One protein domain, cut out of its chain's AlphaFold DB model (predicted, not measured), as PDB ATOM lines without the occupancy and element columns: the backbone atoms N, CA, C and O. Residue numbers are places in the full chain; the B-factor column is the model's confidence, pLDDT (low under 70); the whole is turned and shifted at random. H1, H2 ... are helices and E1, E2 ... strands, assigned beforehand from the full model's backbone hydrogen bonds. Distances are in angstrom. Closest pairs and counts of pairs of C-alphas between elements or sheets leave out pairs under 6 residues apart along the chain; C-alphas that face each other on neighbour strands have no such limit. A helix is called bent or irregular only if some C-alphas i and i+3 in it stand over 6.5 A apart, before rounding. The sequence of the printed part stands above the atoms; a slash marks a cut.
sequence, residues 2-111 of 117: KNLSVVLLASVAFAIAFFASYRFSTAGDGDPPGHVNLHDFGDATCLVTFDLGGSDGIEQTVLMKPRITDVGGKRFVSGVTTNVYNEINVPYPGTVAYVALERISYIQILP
ATOM      1  N   LYS A   2      71.526  22.050  -1.649       56.09
ATOM      2  CA  LYS A   2      70.726  21.737  -2.863       56.09
ATOM      3  C   LYS A   2      69.404  20.989  -2.600       56.09
ATOM      4  O   LYS A   2      68.387  21.345  -3.181       56.09
ATOM      5  N   ASN A   3      69.393  20.016  -1.686       61.69
ATOM      6  CA  ASN A   3      68.190  19.217  -1.405       61.69
ATOM      7  C   ASN A   3      67.088  20.019  -0.691       61.69
ATOM      8  O   ASN A   3      65.912  19.772  -0.923       61.69
ATOM      9  N   LEU A   4      67.459  21.012   0.127       61.19
ATOM     10  CA  LEU A   4      66.495  21.864   0.830       61.19
ATOM     11  C   LEU A   4      65.753  22.775  -0.161       61.19
ATOM     12  O   LEU A   4      64.544  22.939  -0.066       61.19
ATOM     13  N   SER A   5      66.471  23.305  -1.156       68.50
ATOM     14  CA  SER A   5      65.904  24.159  -2.204       68.50
ATOM     15  C   SER A   5      64.936  23.406  -3.118       68.50
ATOM     16  O   SER A   5      63.910  23.963  -3.488       68.50
ATOM     17  N   VAL A   6      65.221  22.140  -3.447       72.38
ATOM     18  CA  VAL A   6      64.330  21.300  -4.271       72.38
ATOM     19  C   VAL A   6      63.052  20.934  -3.515       72.38
ATOM     20  O   VAL A   6      61.964  21.034  -4.076       72.38
ATOM     21  N   VAL A   7      63.164  20.572  -2.233       73.38
ATOM     22  CA  VAL A   7      61.997  20.276  -1.386       73.38
ATOM     23  C   VAL A   7      61.120  21.516  -1.208       73.38
ATOM     24  O   VAL A   7      59.899  21.413  -1.311       73.38
ATOM     25  N   LEU A   8      61.724  22.694  -1.009       76.56
ATOM     26  CA  LEU A   8      60.997  23.962  -0.903       76.56
ATOM     27  C   LEU A   8      60.281  24.322  -2.217       76.56
ATOM     28  O   LEU A   8      59.116  24.705  -2.197       76.56
ATOM     29  N   LEU A   9      60.939  24.147  -3.368       77.94
ATOM     30  CA  LEU A   9      60.322  24.416  -4.671       77.94
ATOM     31  C   LEU A   9      59.135  23.483  -4.944       77.94
ATOM     32  O   LEU A   9      58.092  23.932  -5.410       77.94
ATOM     33  N   ALA A  10      59.284  22.193  -4.625       72.06
ATOM     34  CA  ALA A  10      58.229  21.200  -4.798       72.06
ATOM     35  C   ALA A  10      57.022  21.480  -3.892       72.06
ATOM     36  O   ALA A  10      55.882  21.362  -4.331       72.06
ATOM     37  N   SER A  11      57.258  21.901  -2.648       71.25
ATOM     38  CA  SER A  11      56.182  22.244  -1.709       71.25
ATOM     39  C   SER A  11      55.475  23.552  -2.075       71.25
ATOM     40  O   SER A  11      54.253  23.616  -1.972       71.25
ATOM     41  N   VAL A  12      56.188  24.556  -2.596       77.19
ATOM     42  CA  VAL A  12      55.567  25.771  -3.157       77.19
ATOM     43  C   VAL A  12      54.749  25.449  -4.409       77.19
ATOM     44  O   VAL A  12      53.612  25.898  -4.519       77.19
ATOM     45  N   ALA A  13      55.272  24.635  -5.328       68.88
ATOM     46  CA  ALA A  13      54.536  24.221  -6.523       68.88
ATOM     47  C   ALA A  13      53.277  23.412  -6.172       68.88
ATOM     48  O   ALA A  13      52.215  23.645  -6.748       68.88
ATOM     49  N   PHE A  14      53.370  22.512  -5.186       67.38
ATOM     50  CA  PHE A  14      52.225  21.761  -4.678       67.38
ATOM     51  C   PHE A  14      51.193  22.681  -4.022       67.38
ATOM     52  O   PHE A  14      50.007  22.554  -4.302       67.38
ATOM     53  N   ALA A  15      51.629  23.654  -3.216       59.41
ATOM     54  CA  ALA A  15      50.734  24.640  -2.617       59.41
ATOM     55  C   ALA A  15      50.022  25.490  -3.685       59.41
ATOM     56  O   ALA A  15      48.810  25.647  -3.618       59.41
ATOM     57  N   ILE A  16      50.736  25.985  -4.702       61.50
ATOM     58  CA  ILE A  16      50.142  26.773  -5.796       61.50
ATOM     59  C   ILE A  16      49.133  25.936  -6.588       61.50
ATOM     60  O   ILE A  16      48.030  26.410  -6.845       61.50
ATOM     61  N   ALA A  17      49.472  24.691  -6.940       60.00
ATOM     62  CA  ALA A  17      48.552  23.788  -7.632       60.00
ATOM     63  C   ALA A  17      47.316  23.464  -6.777       60.00
ATOM     64  O   ALA A  17      46.203  23.397  -7.294       60.00
ATOM     65  N   PHE A  18      47.503  23.327  -5.462       57.25
ATOM     66  CA  PHE A  18      46.422  23.133  -4.509       57.25
ATOM     67  C   PHE A  18      45.493  24.354  -4.481       57.25
ATOM     68  O   PHE A  18      44.302  24.197  -4.719       57.25
ATOM     69  N   PHE A  19      46.012  25.576  -4.320       52.84
ATOM     70  CA  PHE A  19      45.196  26.801  -4.344       52.84
ATOM     71  C   PHE A  19      44.518  27.054  -5.696       52.84
ATOM     72  O   PHE A  19      43.361  27.462  -5.720       52.84
ATOM     73  N   ALA A  20      45.191  26.764  -6.811       51.94
ATOM     74  CA  ALA A  20      44.636  26.930  -8.156       51.94
ATOM     75  C   ALA A  20      43.468  25.971  -8.458       51.94
ATOM     76  O   ALA A  20      42.716  26.203  -9.401       51.94
ATOM     77  N   SER A  21      43.306  24.907  -7.667       53.81
ATOM     78  CA  SER A  21      42.182  23.973  -7.787       53.81
ATOM     79  C   SER A  21      40.926  24.409  -7.021       53.81
ATOM     80  O   SER A  21      39.843  23.879  -7.273       53.81
ATOM     81  N   TYR A  22      41.033  25.398  -6.124       54.97
ATOM     82  CA  TYR A  22      39.875  25.920  -5.404       54.97
ATOM     83  C   TYR A  22      39.088  26.886  -6.280       54.97
ATOM     84  O   TYR A  22      39.590  27.927  -6.702       54.97
ATOM     85  N   ARG A  23      37.811  26.565  -6.498       63.34
ATOM     86  CA  ARG A  23      36.846  27.521  -7.037       63.34
ATOM     87  C   ARG A  23      36.240  28.303  -5.884       63.34
ATOM     88  O   ARG A  23      35.751  27.718  -4.918       63.34
ATOM     89  N   PHE A  24      36.295  29.624  -5.984       59.69
ATOM     90  CA  PHE A  24      35.722  30.513  -4.985       59.69
ATOM     91  C   PHE A  24      34.309  30.899  -5.401       59.69
ATOM     92  O   PHE A  24      34.103  31.452  -6.476       59.69
ATOM     93  N   SER A  25      33.342  30.637  -4.527       60.81
ATOM     94  CA  SER A  25      32.003  31.205  -4.642       60.81
ATOM     95  C   SER A  25      31.921  32.422  -3.721       60.81
ATOM     96  O   SER A  25      32.136  32.301  -2.515       60.81
ATOM     97  N   THR A  26      31.663  33.605  -4.279       63.66
ATOM     98  CA  THR A  26      31.419  34.817  -3.485       63.66
ATOM     99  C   THR A  26      29.934  34.932  -3.183       63.66
ATOM    100  O   THR A  26      29.125  34.692  -4.076       63.66
ATOM    101  N   ALA A  27      29.601  35.338  -1.960       62.91
ATOM    102  CA  ALA A  27      28.249  35.704  -1.558       62.91
ATOM    103  C   ALA A  27      28.186  37.205  -1.226       62.91
ATOM    104  O   ALA A  27      29.160  37.770  -0.713       62.91
ATOM    105  N   GLY A  28      27.050  37.841  -1.474       64.69
ATOM    106  CA  GLY A  28      26.687  39.172  -1.016       64.69
ATOM    107  C   GLY A  28      26.264  39.171   0.451       64.69
ATOM    108  O   GLY A  28      26.249  38.136   1.118       64.69
ATOM    109  N   ASP A  29      25.962  40.357   0.970       67.25
ATOM    110  CA  ASP A  29      25.712  40.573   2.403       67.25
ATOM    111  C   ASP A  29      24.247  40.319   2.815       67.25
ATOM    112  O   ASP A  29      23.894  40.481   3.980       67.25
ATOM    113  N   GLY A  30      23.384  39.919   1.878       64.38
ATOM    114  CA  GLY A  30      21.977  39.622   2.133       64.38
ATOM    115  C   GLY A  30      21.491  38.405   1.356       64.38
ATOM    116  O   GLY A  30      22.117  37.986   0.381       64.38
ATOM    117  N   ASP A  31      20.357  37.848   1.783       65.44
ATOM    118  CA  ASP A  31      19.710  36.769   1.043       65.44
ATOM    119  C   ASP A  31      19.233  37.279  -0.325       65.44
ATOM    120  O   ASP A  31      18.559  38.315  -0.395       65.44
ATOM    121  N   PRO A  32      19.540  36.567  -1.420       68.44
ATOM    122  CA  PRO A  32      19.045  36.942  -2.732       68.44
ATOM    123  C   PRO A  32      17.506  36.854  -2.776       68.44
ATOM    124  O   PRO A  32      16.911  35.928  -2.201       68.44
ATOM    125  N   PRO A  33      16.835  37.786  -3.482       66.38
ATOM    126  CA  PRO A  33      15.392  37.734  -3.690       66.38
ATOM    127  C   PRO A  33      14.967  36.370  -4.252       66.38
ATOM    128  O   PRO A  33      15.537  35.900  -5.231       66.38
ATOM    129  N   GLY A  34      13.969  35.729  -3.638       62.97
ATOM    130  CA  GLY A  34      13.471  34.410  -4.061       62.97
ATOM    131  C   GLY A  34      14.034  33.208  -3.291       62.97
ATOM    132  O   GLY A  34      13.477  32.122  -3.405       62.97
ATOM    133  N   HIS A  35      15.049  33.398  -2.441       66.94
ATOM    134  CA  HIS A  35      15.598  32.344  -1.565       66.94
ATOM    135  C   HIS A  35      15.262  32.551  -0.079       66.94
ATOM    136  O   HIS A  35      15.833  31.914   0.809       66.94
ATOM    137  N   VAL A  36      14.304  33.440   0.192       60.38
ATOM    138  CA  VAL A  36      13.790  33.704   1.536       60.38
ATOM    139  C   VAL A  36      13.164  32.414   2.073       60.38
ATOM    140  O   VAL A  36      12.299  31.827   1.426       60.38
ATOM    141  N   ASN A  37      13.595  31.978   3.258       61.34
ATOM    142  CA  ASN A  37      13.152  30.748   3.935       61.34
ATOM    143  C   ASN A  37      13.663  29.414   3.359       61.34
ATOM    144  O   ASN A  37      13.106  28.353   3.647       61.34
ATOM    145  N   LEU A  38      14.752  29.419   2.586       70.38
ATOM    146  CA  LEU A  38      15.492  28.183   2.337       70.38
ATOM    147  C   LEU A  38      16.219  27.791   3.632       70.38
ATOM    148  O   LEU A  38      17.141  28.490   4.054       70.38
ATOM    149  N   HIS A  39      15.768  26.732   4.306       68.25
ATOM    150  CA  HIS A  39      16.288  26.339   5.625       68.25
ATOM    151  C   HIS A  39      16.993  24.987   5.622       68.25
ATOM    152  O   HIS A  39      17.970  24.818   6.347       68.25
ATOM    153  N   ASP A  40      16.522  24.043   4.809       73.75
ATOM    154  CA  ASP A  40      17.038  22.681   4.787       73.75
ATOM    155  C   ASP A  40      16.695  21.981   3.463       73.75
ATOM    156  O   ASP A  40      15.746  22.359   2.773       73.75
ATOM    157  N   PHE A  41      17.469  20.955   3.129       81.00
ATOM    158  CA  PHE A  41      17.257  20.048   2.002       81.00
ATOM    159  C   PHE A  41      17.033  18.596   2.460       81.00
ATOM    160  O   PHE A  41      16.814  17.711   1.628       81.00
ATOM    161  N   GLY A  42      17.078  18.346   3.775       80.00
ATOM    162  CA  GLY A  42      16.992  17.013   4.359       80.00
ATOM    163  C   GLY A  42      18.170  16.123   3.951       80.00
ATOM    164  O   GLY A  42      19.246  16.594   3.589       80.00
ATOM    165  N   ASP A  43      17.956  14.807   3.962       82.75
ATOM    166  CA  ASP A  43      18.981  13.818   3.582       82.75
ATOM    167  C   ASP A  43      19.109  13.609   2.061       82.75
ATOM    168  O   ASP A  43      19.817  12.708   1.597       82.75
ATOM    169  N   ALA A  44      18.407  14.413   1.263       85.75
ATOM    170  CA  ALA A  44      18.379  14.258  -0.180       85.75
ATOM    171  C   ALA A  44      19.721  14.636  -0.825       85.75
ATOM    172  O   ALA A  44      20.528  15.374  -0.271       85.75
ATOM    173  N   THR A  45      19.978  14.125  -2.029       92.69
ATOM    174  CA  THR A  45      21.091  14.612  -2.855       92.69
ATOM    175  C   THR A  45      20.565  15.686  -3.792       92.69
ATOM    176  O   THR A  45      19.497  15.505  -4.373       92.69
ATOM    177  N   CYS A  46      21.293  16.788  -3.966       93.62
ATOM    178  CA  CYS A  46      20.851  17.886  -4.823       93.62
ATOM    179  C   CYS A  46      21.811  18.129  -5.984       93.62
ATOM    180  O   CYS A  46      23.015  18.243  -5.776       93.62
ATOM    181  N   LEU A  47      21.264  18.284  -7.190       94.19
ATOM    182  CA  LEU A  47      21.930  18.979  -8.288       94.19
ATOM    183  C   LEU A  47      21.813  20.480  -8.033       94.19
ATOM    184  O   LEU A  47      20.712  20.989  -7.822       94.19
ATOM    185  N   VAL A  48      22.940  21.177  -8.081       93.44
ATOM    186  CA  VAL A  48      23.014  22.629  -7.956       93.44
ATOM    187  C   VAL A  48      23.645  23.178  -9.225       93.44
ATOM    188  O   VAL A  48      24.784  22.842  -9.542       93.44
ATOM    189  N   THR A  49      22.903  24.022  -9.935       92.06
ATOM    190  CA  THR A  49      23.380  24.781 -11.093       92.06
ATOM    191  C   THR A  49      23.584  26.226 -10.660       92.06
ATOM    192  O   THR A  49      22.670  26.837 -10.092       92.06
ATOM    193  N   PHE A  50      24.763  26.778 -10.916       90.44
ATOM    194  CA  PHE A  50      25.139  28.102 -10.436       90.44
ATOM    195  C   PHE A  50      25.973  28.876 -11.455       90.44
ATOM    196  O   PHE A  50      26.720  28.303 -12.245       90.44
ATOM    197  N   ASP A  51      25.820  30.193 -11.421       87.25
ATOM    198  CA  ASP A  51      26.582  31.150 -12.211       87.25
ATOM    199  C   ASP A  51      27.942  31.412 -11.551       87.25
ATOM    200  O   ASP A  51      28.020  31.789 -10.377       87.25
ATOM    201  N   LEU A  52      29.024  31.222 -12.306       82.00
ATOM    202  CA  LEU A  52      30.387  31.521 -11.855       82.00
ATOM    203  C   LEU A  52      30.671  33.030 -11.810       82.00
ATOM    204  O   LEU A  52      31.611  33.469 -11.147       82.00
ATOM    205  N   GLY A  53      29.810  33.835 -12.433       72.75
ATOM    206  CA  GLY A  53      29.968  35.268 -12.579       72.75
ATOM    207  C   GLY A  53      30.869  35.644 -13.751       72.75
ATOM    208  O   GLY A  53      31.784  34.922 -14.139       72.75
ATOM    209  N   GLY A  54      30.631  36.831 -14.312       71.88
ATOM    210  CA  GLY A  54      31.444  37.349 -15.412       71.88
ATOM    211  C   GLY A  54      31.292  36.522 -16.694       71.88
ATOM    212  O   GLY A  54      30.175  36.244 -17.123       71.88
ATOM    213  N   SER A  55      32.411  36.177 -17.335       70.88
ATOM    214  CA  SER A  55      32.445  35.412 -18.593       70.88
ATOM    215  C   SER A  55      32.506  33.894 -18.411       70.88
ATOM    216  O   SER A  55      32.500  33.174 -19.406       70.88
ATOM    217  N   ASP A  56      32.585  33.407 -17.170       72.88
ATOM    218  CA  ASP A  56      32.886  31.999 -16.876       72.88
ATOM    219  C   ASP A  56      31.650  31.084 -16.977       72.88
ATOM    220  O   ASP A  56      31.770  29.859 -16.969       72.88
ATOM    221  N   GLY A  57      30.466  31.674 -17.169       83.69
ATOM    222  CA  GLY A  57      29.238  30.967 -17.521       83.69
ATOM    223  C   GLY A  57      28.609  30.193 -16.361       83.69
ATOM    224  O   GLY A  57      28.685  30.591 -15.201       83.69
ATOM    225  N   ILE A  58      27.937  29.093 -16.702       88.06
ATOM    226  CA  ILE A  58      27.160  28.270 -15.769       88.06
ATOM    227  C   ILE A  58      27.903  26.969 -15.461       88.06
ATOM    228  O   ILE A  58      28.373  26.286 -16.371       88.06
ATOM    229  N   GLU A  59      27.930  26.586 -14.187       90.06
ATOM    230  CA  GLU A  59      28.457  25.311 -13.708       90.06
ATOM    231  C   GLU A  59      27.394  24.495 -12.959       90.06
ATOM    232  O   GLU A  59      26.371  25.010 -12.503       90.06
ATOM    233  N   GLN A  60      27.636  23.188 -12.855       92.19
ATOM    234  CA  GLN A  60      26.818  22.245 -12.112       92.19
ATOM    235  C   GLN A  60      27.664  21.458 -11.114       92.19
ATOM    236  O   GLN A  60      28.807  21.096 -11.382       92.19
ATOM    237  N   THR A  61      27.079  21.149  -9.962       93.81
ATOM    238  CA  THR A  61      27.642  20.206  -8.994       93.81
ATOM    239  C   THR A  61      26.536  19.370  -8.371       93.81
ATOM    240  O   THR A  61      25.365  19.750  -8.398       93.81
ATOM    241  N   VAL A  62      26.897  18.232  -7.786       95.06
ATOM    242  CA  VAL A  62      25.960  17.387  -7.046       95.06
ATOM    243  C   VAL A  62      26.412  17.288  -5.601       95.06
ATOM    244  O   VAL A  62      27.517  16.822  -5.333       95.06
ATOM    245  N   LEU A  63      25.551  17.702  -4.674       94.12
ATOM    246  CA  LEU A  63      25.831  17.761  -3.244       94.12
ATOM    247  C   LEU A  63      25.049  16.690  -2.491       94.12
ATOM    248  O   LEU A  63      23.819  16.678  -2.498       94.12
ATOM    249  N   MET A  64      25.767  15.814  -1.794       93.12
ATOM    250  CA  MET A  64      25.194  14.915  -0.794       93.12
ATOM    251  C   MET A  64      25.049  15.640   0.538       93.12
ATOM    252  O   MET A  64      25.968  16.357   0.955       93.12
ATOM    253  N   LYS A  65      23.928  15.383   1.227       89.81
ATOM    254  CA  LYS A  65      23.569  16.017   2.505       89.81
ATOM    255  C   LYS A  65      23.717  17.547   2.439       89.81
ATOM    256  O   LYS A  65      24.474  18.121   3.237       89.81
ATOM    257  N   PRO A  66      23.100  18.195   1.431       92.00
ATOM    258  CA  PRO A  66      23.197  19.623   1.279       92.00
ATOM    259  C   PRO A  66      22.518  20.305   2.462       92.00
ATOM    260  O   PRO A  66      21.484  19.862   2.949       92.00
ATOM    261  N   ARG A  67      23.107  21.396   2.928       90.88
ATOM    262  CA  ARG A  67      22.590  22.189   4.043       90.88
ATOM    263  C   ARG A  67      22.885  23.654   3.814       90.88
ATOM    264  O   ARG A  67      23.841  23.997   3.114       90.88
ATOM    265  N   ILE A  68      22.113  24.517   4.457       89.25
ATOM    266  CA  ILE A  68      22.472  25.928   4.521       89.25
ATOM    267  C   ILE A  68      23.567  26.112   5.564       89.25
ATOM    268  O   ILE A  68      23.529  25.531   6.647       89.25
ATOM    269  N   THR A  69      24.607  26.856   5.212       88.50
ATOM    270  CA  THR A  69      25.735  27.129   6.098       88.50
ATOM    271  C   THR A  69      26.092  28.599   6.048       88.50
ATOM    272  O   THR A  69      26.331  29.147   4.973       88.50
ATOM    273  N   ASP A  70      26.144  29.204   7.228       85.62
ATOM    274  CA  ASP A  70      26.596  30.571   7.434       85.62
ATOM    275  C   ASP A  70      28.119  30.616   7.576       85.62
ATOM    276  O   ASP A  70      28.698  30.002   8.474       85.62
ATOM    277  N   VAL A  71      28.778  31.367   6.695       83.25
ATOM    278  CA  VAL A  71      30.219  31.636   6.742       83.25
ATOM    279  C   VAL A  71      30.413  33.146   6.718       83.25
ATOM    280  O   VAL A  71      30.137  33.802   5.718       83.25
ATOM    281  N   GLY A  72      30.860  33.716   7.841       82.75
ATOM    282  CA  GLY A  72      31.105  35.159   7.950       82.75
ATOM    283  C   GLY A  72      29.855  36.025   7.743       82.75
ATOM    284  O   GLY A  72      29.958  37.096   7.157       82.75
ATOM    285  N   GLY A  73      28.681  35.550   8.180       78.38
ATOM    286  CA  GLY A  73      27.398  36.247   7.999       78.38
ATOM    287  C   GLY A  73      26.779  36.083   6.609       78.38
ATOM    288  O   GLY A  73      25.780  36.731   6.314       78.38
ATOM    289  N   LYS A  74      27.363  35.230   5.762       81.44
ATOM    290  CA  LYS A  74      26.888  34.958   4.404       81.44
ATOM    291  C   LYS A  74      26.424  33.518   4.278       81.44
ATOM    292  O   LYS A  74      27.073  32.613   4.804       81.44
ATOM    293  N   ARG A  75      25.332  33.301   3.547       84.31
ATOM    294  CA  ARG A  75      24.672  31.996   3.438       84.31
ATOM    295  C   ARG A  75      25.067  31.259   2.161       84.31
ATOM    296  O   ARG A  75      25.007  31.795   1.053       84.31
ATOM    297  N   PHE A  76      25.437  29.995   2.332       90.06
ATOM    298  CA  PHE A  76      25.842  29.080   1.268       90.06
ATOM    299  C   PHE A  76      25.001  27.807   1.323       90.06
ATOM    300  O   PHE A  76      24.638  27.354   2.408       90.06
ATOM    301  N   VAL A  77      24.779  27.173   0.173       91.44
ATOM    302  CA  VAL A  77      24.473  25.741   0.127       91.44
ATOM    303  C   VAL A  77      25.797  24.999   0.200       91.44
ATOM    304  O   VAL A  77      26.647  25.150  -0.679       91.44
ATOM    305  N   SER A  78      25.989  24.212   1.254       92.00
ATOM    306  CA  SER A  78      27.172  23.374   1.415       92.00
ATOM    307  C   SER A  78      26.821  21.898   1.400       92.00
ATOM    308  O   SER A  78      25.717  21.514   1.773       92.00
ATOM    309  N   GLY A  79      27.762  21.059   0.985       92.31
ATOM    310  CA  GLY A  79      27.592  19.610   0.958       92.31
ATOM    311  C   GLY A  79      28.850  18.911   0.466       92.31
ATOM    312  O   GLY A  79      29.822  19.564   0.085       92.31
ATOM    313  N   VAL A  80      28.842  17.579   0.492       93.06
ATOM    314  CA  VAL A  80      29.939  16.784  -0.077       93.06
ATOM    315  C   VAL A  80      29.642  16.532  -1.548       93.06
ATOM    316  O   VAL A  80      28.586  15.990  -1.872       93.06
ATOM    317  N   THR A  81      30.557  16.913  -2.434       93.62
ATOM    318  CA  THR A  81      30.408  16.688  -3.870       93.62
ATOM    319  C   THR A  81      30.425  15.198  -4.188       93.62
ATOM    320  O   THR A  81      31.139  14.413  -3.556       93.62
ATOM    321  N   THR A  82      29.645  14.776  -5.177       92.31
ATOM    322  CA  THR A  82      29.575  13.368  -5.574       92.31
ATOM    323  C   THR A  82      29.470  13.209  -7.078       92.31
ATOM    324  O   THR A  82      28.828  14.005  -7.750       92.31
ATOM    325  N   ASN A  83      30.080  12.152  -7.605       92.38
ATOM    326  CA  ASN A  83      30.013  11.769  -9.011       92.38
ATOM    327  C   ASN A  83      29.142  10.523  -9.239       92.38
ATOM    328  O   ASN A  83      29.234   9.912 -10.293       92.38
ATOM    329  N   VAL A  84      28.285  10.136  -8.282       91.56
ATOM    330  CA  VAL A  84      27.373   8.978  -8.446       91.56
ATOM    331  C   VAL A  84      26.343   9.162  -9.577       91.56
ATOM    332  O   VAL A  84      25.680   8.208  -9.985       91.56
ATOM    333  N   TYR A  85      26.217  10.381 -10.107       90.94
ATOM    334  CA  TYR A  85      25.457  10.706 -11.314       90.94
ATOM    335  C   TYR A  85      26.444  10.977 -12.451       90.94
ATOM    336  O   TYR A  85      26.838  12.117 -12.680       90.94
ATOM    337  N   ASN A  86      26.869   9.914 -13.136       89.12
ATOM    338  CA  ASN A  86      27.926   9.954 -14.156       89.12
ATOM    339  C   ASN A  86      27.602  10.869 -15.352       89.12
ATOM    340  O   ASN A  86      28.500  11.259 -16.092       89.12
ATOM    341  N   GLU A  87      26.326  11.192 -15.559       89.44
ATOM    342  CA  GLU A  87      25.863  12.139 -16.572       89.44
ATOM    343  C   GLU A  87      26.170  13.610 -16.239       89.44
ATOM    344  O   GLU A  87      26.089  14.458 -17.125       89.44
ATOM    345  N   ILE A  88      26.523  13.925 -14.987       89.75
ATOM    346  CA  ILE A  88      26.872  15.277 -14.541       89.75
ATOM    347  C   ILE A  88      28.375  15.325 -14.270       89.75
ATOM    348  O   ILE A  88      28.906  14.585 -13.439       89.75
ATOM    349  N   ASN A  89      29.069  16.236 -14.948       88.94
ATOM    350  CA  ASN A  89      30.482  16.475 -14.689       88.94
ATOM    351  C   ASN A  89      30.647  17.248 -13.373       88.94
ATOM    352  O   ASN A  89      30.401  18.451 -13.331       88.94
ATOM    353  N   VAL A  90      31.063  16.557 -12.311       88.31
ATOM    354  CA  VAL A  90      31.294  17.160 -10.993       88.31
ATOM    355  C   VAL A  90      32.796  17.281 -10.732       88.31
ATOM    356  O   VAL A  90      33.477  16.257 -10.611       88.31
ATOM    357  N   PRO A  91      33.341  18.505 -10.605       81.56
ATOM    358  CA  PRO A  91      34.741  18.689 -10.260       81.56
ATOM    359  C   PRO A  91      35.012  18.246  -8.814       81.56
ATOM    360  O   PRO A  91      34.230  18.516  -7.902       81.56
ATOM    361  N   TYR A  92      36.149  17.577  -8.611       83.00
ATOM    362  CA  TYR A  92      36.669  17.165  -7.298       83.00
ATOM    363  C   TYR A  92      35.649  16.415  -6.411       83.00
ATOM    364  O   TYR A  92      35.317  16.896  -5.323       83.00
ATOM    365  N   PRO A  93      35.136  15.242  -6.834       90.06
ATOM    366  CA  PRO A  93      34.189  14.463  -6.036       90.06
ATOM    367  C   PRO A  93      34.782  14.051  -4.678       90.06
ATOM    368  O   PRO A  93      35.971  13.755  -4.565       90.06
ATOM    369  N   GLY A  94      33.939  14.005  -3.646       89.75
ATOM    370  CA  GLY A  94      34.320  13.678  -2.268       89.75
ATOM    371  C   GLY A  94      34.822  14.867  -1.445       89.75
ATOM    372  O   GLY A  94      35.206  14.680  -0.290       89.75
ATOM    373  N   THR A  95      34.808  16.080  -2.000       90.06
ATOM    374  CA  THR A  95      35.222  17.303  -1.296       90.06
ATOM    375  C   THR A  95      34.017  18.078  -0.773       90.06
ATOM    376  O   THR A  95      32.901  17.928  -1.268       90.06
ATOM    377  N   VAL A  96      34.212  18.902   0.259       91.00
ATOM    378  CA  VAL A  96      33.162  19.822   0.717       91.00
ATOM    379  C   VAL A  96      33.148  21.036  -0.203       91.00
ATOM    380  O   VAL A  96      34.165  21.714  -0.340       91.00
ATOM    381  N   ALA A  97      31.992  21.328  -0.788       90.94
ATOM    382  CA  ALA A  97      31.768  22.525  -1.588       90.94
ATOM    383  C   ALA A  97      30.830  23.501  -0.870       90.94
ATOM    384  O   ALA A  97      29.982  23.094  -0.074       90.94
ATOM    385  N   TYR A  98      30.988  24.785  -1.193       90.94
ATOM    386  CA  TYR A  98      30.143  25.888  -0.746       90.94
ATOM    387  C   TYR A  98      29.723  26.689  -1.975       90.94
ATOM    388  O   TYR A  98      30.569  27.269  -2.654       90.94
ATOM    389  N   VAL A  99      28.424  26.717  -2.260       90.31
ATOM    390  CA  VAL A  99      27.844  27.492  -3.359       90.31
ATOM    391  C   VAL A  99      27.046  28.636  -2.753       90.31
ATOM    392  O   VAL A  99      26.113  28.406  -1.982       90.31
ATOM    393  N   ALA A 100      27.438  29.872  -3.047       89.06
ATOM    394  CA  ALA A 100      26.748  31.058  -2.560       89.06
ATOM    395  C   ALA A 100      25.311  31.088  -3.083       89.06
ATOM    396  O   ALA A 100      25.087  30.856  -4.272       89.06
ATOM    397  N   LEU A 101      24.346  31.403  -2.213       87.00
ATOM    398  CA  LEU A 101      22.929  31.389  -2.593       87.00
ATOM    399  C   LEU A 101      22.633  32.298  -3.789       87.00
ATOM    400  O   LEU A 101      21.877  31.911  -4.670       87.00
ATOM    401  N   GLU A 102      23.271  33.467  -3.857       83.31
ATOM    402  CA  GLU A 102      23.071  34.443  -4.941       83.31
ATOM    403  C   GLU A 102      23.540  33.963  -6.314       83.31
ATOM    404  O   GLU A 102      23.164  34.533  -7.333       83.31
ATOM    405  N   ARG A 103      24.382  32.929  -6.342       86.81
ATOM    406  CA  ARG A 103      24.903  32.342  -7.574       86.81
ATOM    407  C   ARG A 103      24.030  31.202  -8.071       86.81
ATOM    408  O   ARG A 103      24.179  30.796  -9.217       86.81
ATOM    409  N   ILE A 104      23.137  30.663  -7.245       88.19
ATOM    410  CA  ILE A 104      22.326  29.504  -7.617       88.19
ATOM    411  C   ILE A 104      21.251  29.938  -8.605       88.19
ATOM    412  O   ILE A 104      20.344  30.692  -8.274       88.19
ATOM    413  N   SER A 105      21.326  29.403  -9.819       88.06
ATOM    414  CA  SER A 105      20.298  29.597 -10.842       88.06
ATOM    415  C   SER A 105      19.209  28.529 -10.753       88.06
ATOM    416  O   SER A 105      18.059  28.787 -11.096       88.06
ATOM    417  N   TYR A 106      19.563  27.315 -10.316       88.00
ATOM    418  CA  TYR A 106      18.627  26.198 -10.213       88.00
ATOM    419  C   TYR A 106      19.100  25.150  -9.202       88.00
ATOM    420  O   TYR A 106      20.290  24.836  -9.129       88.00
ATOM    421  N   ILE A 107      18.159  24.571  -8.454       89.88
ATOM    422  CA  ILE A 107      18.409  23.457  -7.538       89.88
ATOM    423  C   ILE A 107      17.346  22.376  -7.720       89.88
ATOM    424  O   ILE A 107      16.155  22.670  -7.818       89.88
ATOM    425  N   GLN A 108      17.780  21.120  -7.763       91.38
ATOM    426  CA  GLN A 108      16.908  19.966  -7.945       91.38
ATOM    427  C   GLN A 108      17.277  18.858  -6.970       91.38
ATOM    428  O   GLN A 108      18.437  18.465  -6.876       91.38
ATOM    429  N   ILE A 109      16.272  18.306  -6.290       91.19
ATOM    430  CA  ILE A 109      16.419  17.063  -5.531       91.19
ATOM    431  C   ILE A 109      16.530  15.898  -6.518       91.19
ATOM    432  O   ILE A 109      15.654  15.697  -7.361       91.19
ATOM    433  N   LEU A 110      17.612  15.138  -6.407       91.12
ATOM    434  CA  LEU A 110      17.871  13.959  -7.216       91.12
ATOM    435  C   LEU A 110      17.393  12.685  -6.501       91.12
ATOM    436  O   LEU A 110      17.487  12.590  -5.272       91.12
ATOM    437  N   PRO A 111      16.900  11.685  -7.255       88.56
ATOM    438  CA  PRO A 111      16.527  10.395  -6.692       88.56
ATOM    439  C   PRO A 111      17.773   9.652  -6.189       88.56
ATOM    440  O   PRO A 111      18.806   9.717  -6.850       88.56
TER     441      PRO A 111
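AT A GLANCE: This is residues 2 to 111 of the 117 residues of an uncharacterized protein of Roseiconus nitratireducens (UniProt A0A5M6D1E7). A small, strongly twisted antiparallel sheet of five strands is folded back on itself into two leaves, E4 and E3 facing E1 and E5 with E2 as the hinge, and one long helix, H1, sticks out from this compact body like a handle. H1, 27.1 A from first to last C-alpha, stands free of the body and adds to the longest span, and residues 21 to 44, a long stretch with no named element, join it to the first strand, E1. The printed part has 110 residues, with one named helix and then five named strands, in the order H1 E1 E2 E3 E4 E5; the sheet's order is E4 - E3 - E2 - E1 - E5, and the class is mixed, helices and strands. The whole is loose, with a radius of gyration of the C-alphas of 16.7 A, and elongated, spanning 58 by 34 by 27 A.

HOW THE PARTS SIT: H1, residues 2 to 20, stands free and is not on the sheet; every O i to N i+4 pair in it is within hydrogen-bond range. E1, residues 45 to 51, and E2, residues 58 to 71, form a hairpin, with N 48 and O 61 2.8 A apart. E2 bends by 109 degrees at residue 64. E2 and E3, residues 74 to 81, form the next hairpin, with N 69 and O 76 2.8 A apart. E3 and E4, residues 96 to 100, form a third hairpin at 144 degrees, with N 99 and O 77 2.8 A apart. E1 to E4 are a meander, each strand the antiparallel neighbour of the one before. E5, residues 104 to 110, is antiparallel to E1 at 163 degrees, with N 108 and O 47 2.9 A apart. In this folded sheet, one sheet bent back into two leaves that face each other, the closest C-alphas of E1 and E4 are those of Phe 50 and Val 99, 7.6 A apart. E4 and E5, the edge strands, meet only through their link; E3 and E5 are apart.

IN THESE COORDINATES: H1 begins at C-alpha 2, (70.726, 21.737, -2.863), and measures 27.1 A to C-alpha 20, (44.636, 26.930, -8.156). E1 measures 19.8 A, E2 23.0 A, E3 20.4 A, E4 13.3 A and E5 16.2 A, each from first to last C-alpha. E5 ends at C-alpha 110, (17.871, 13.959, -7.216).

THE WHOLE: The C-alphas of Lys 2 and Asn 37 are the two farthest apart, at 58.7 A. Without residues 2 to 20 the body spans 34 by 32 by 21 A. The printed part has no cut. The links H1 to E1 and E3 to E4 are long, with 24 and 14 residues. The mean pLDDT of the printed part is 79.8, and it is under 70 at residues 2 to 5, 13 to 37 and 39.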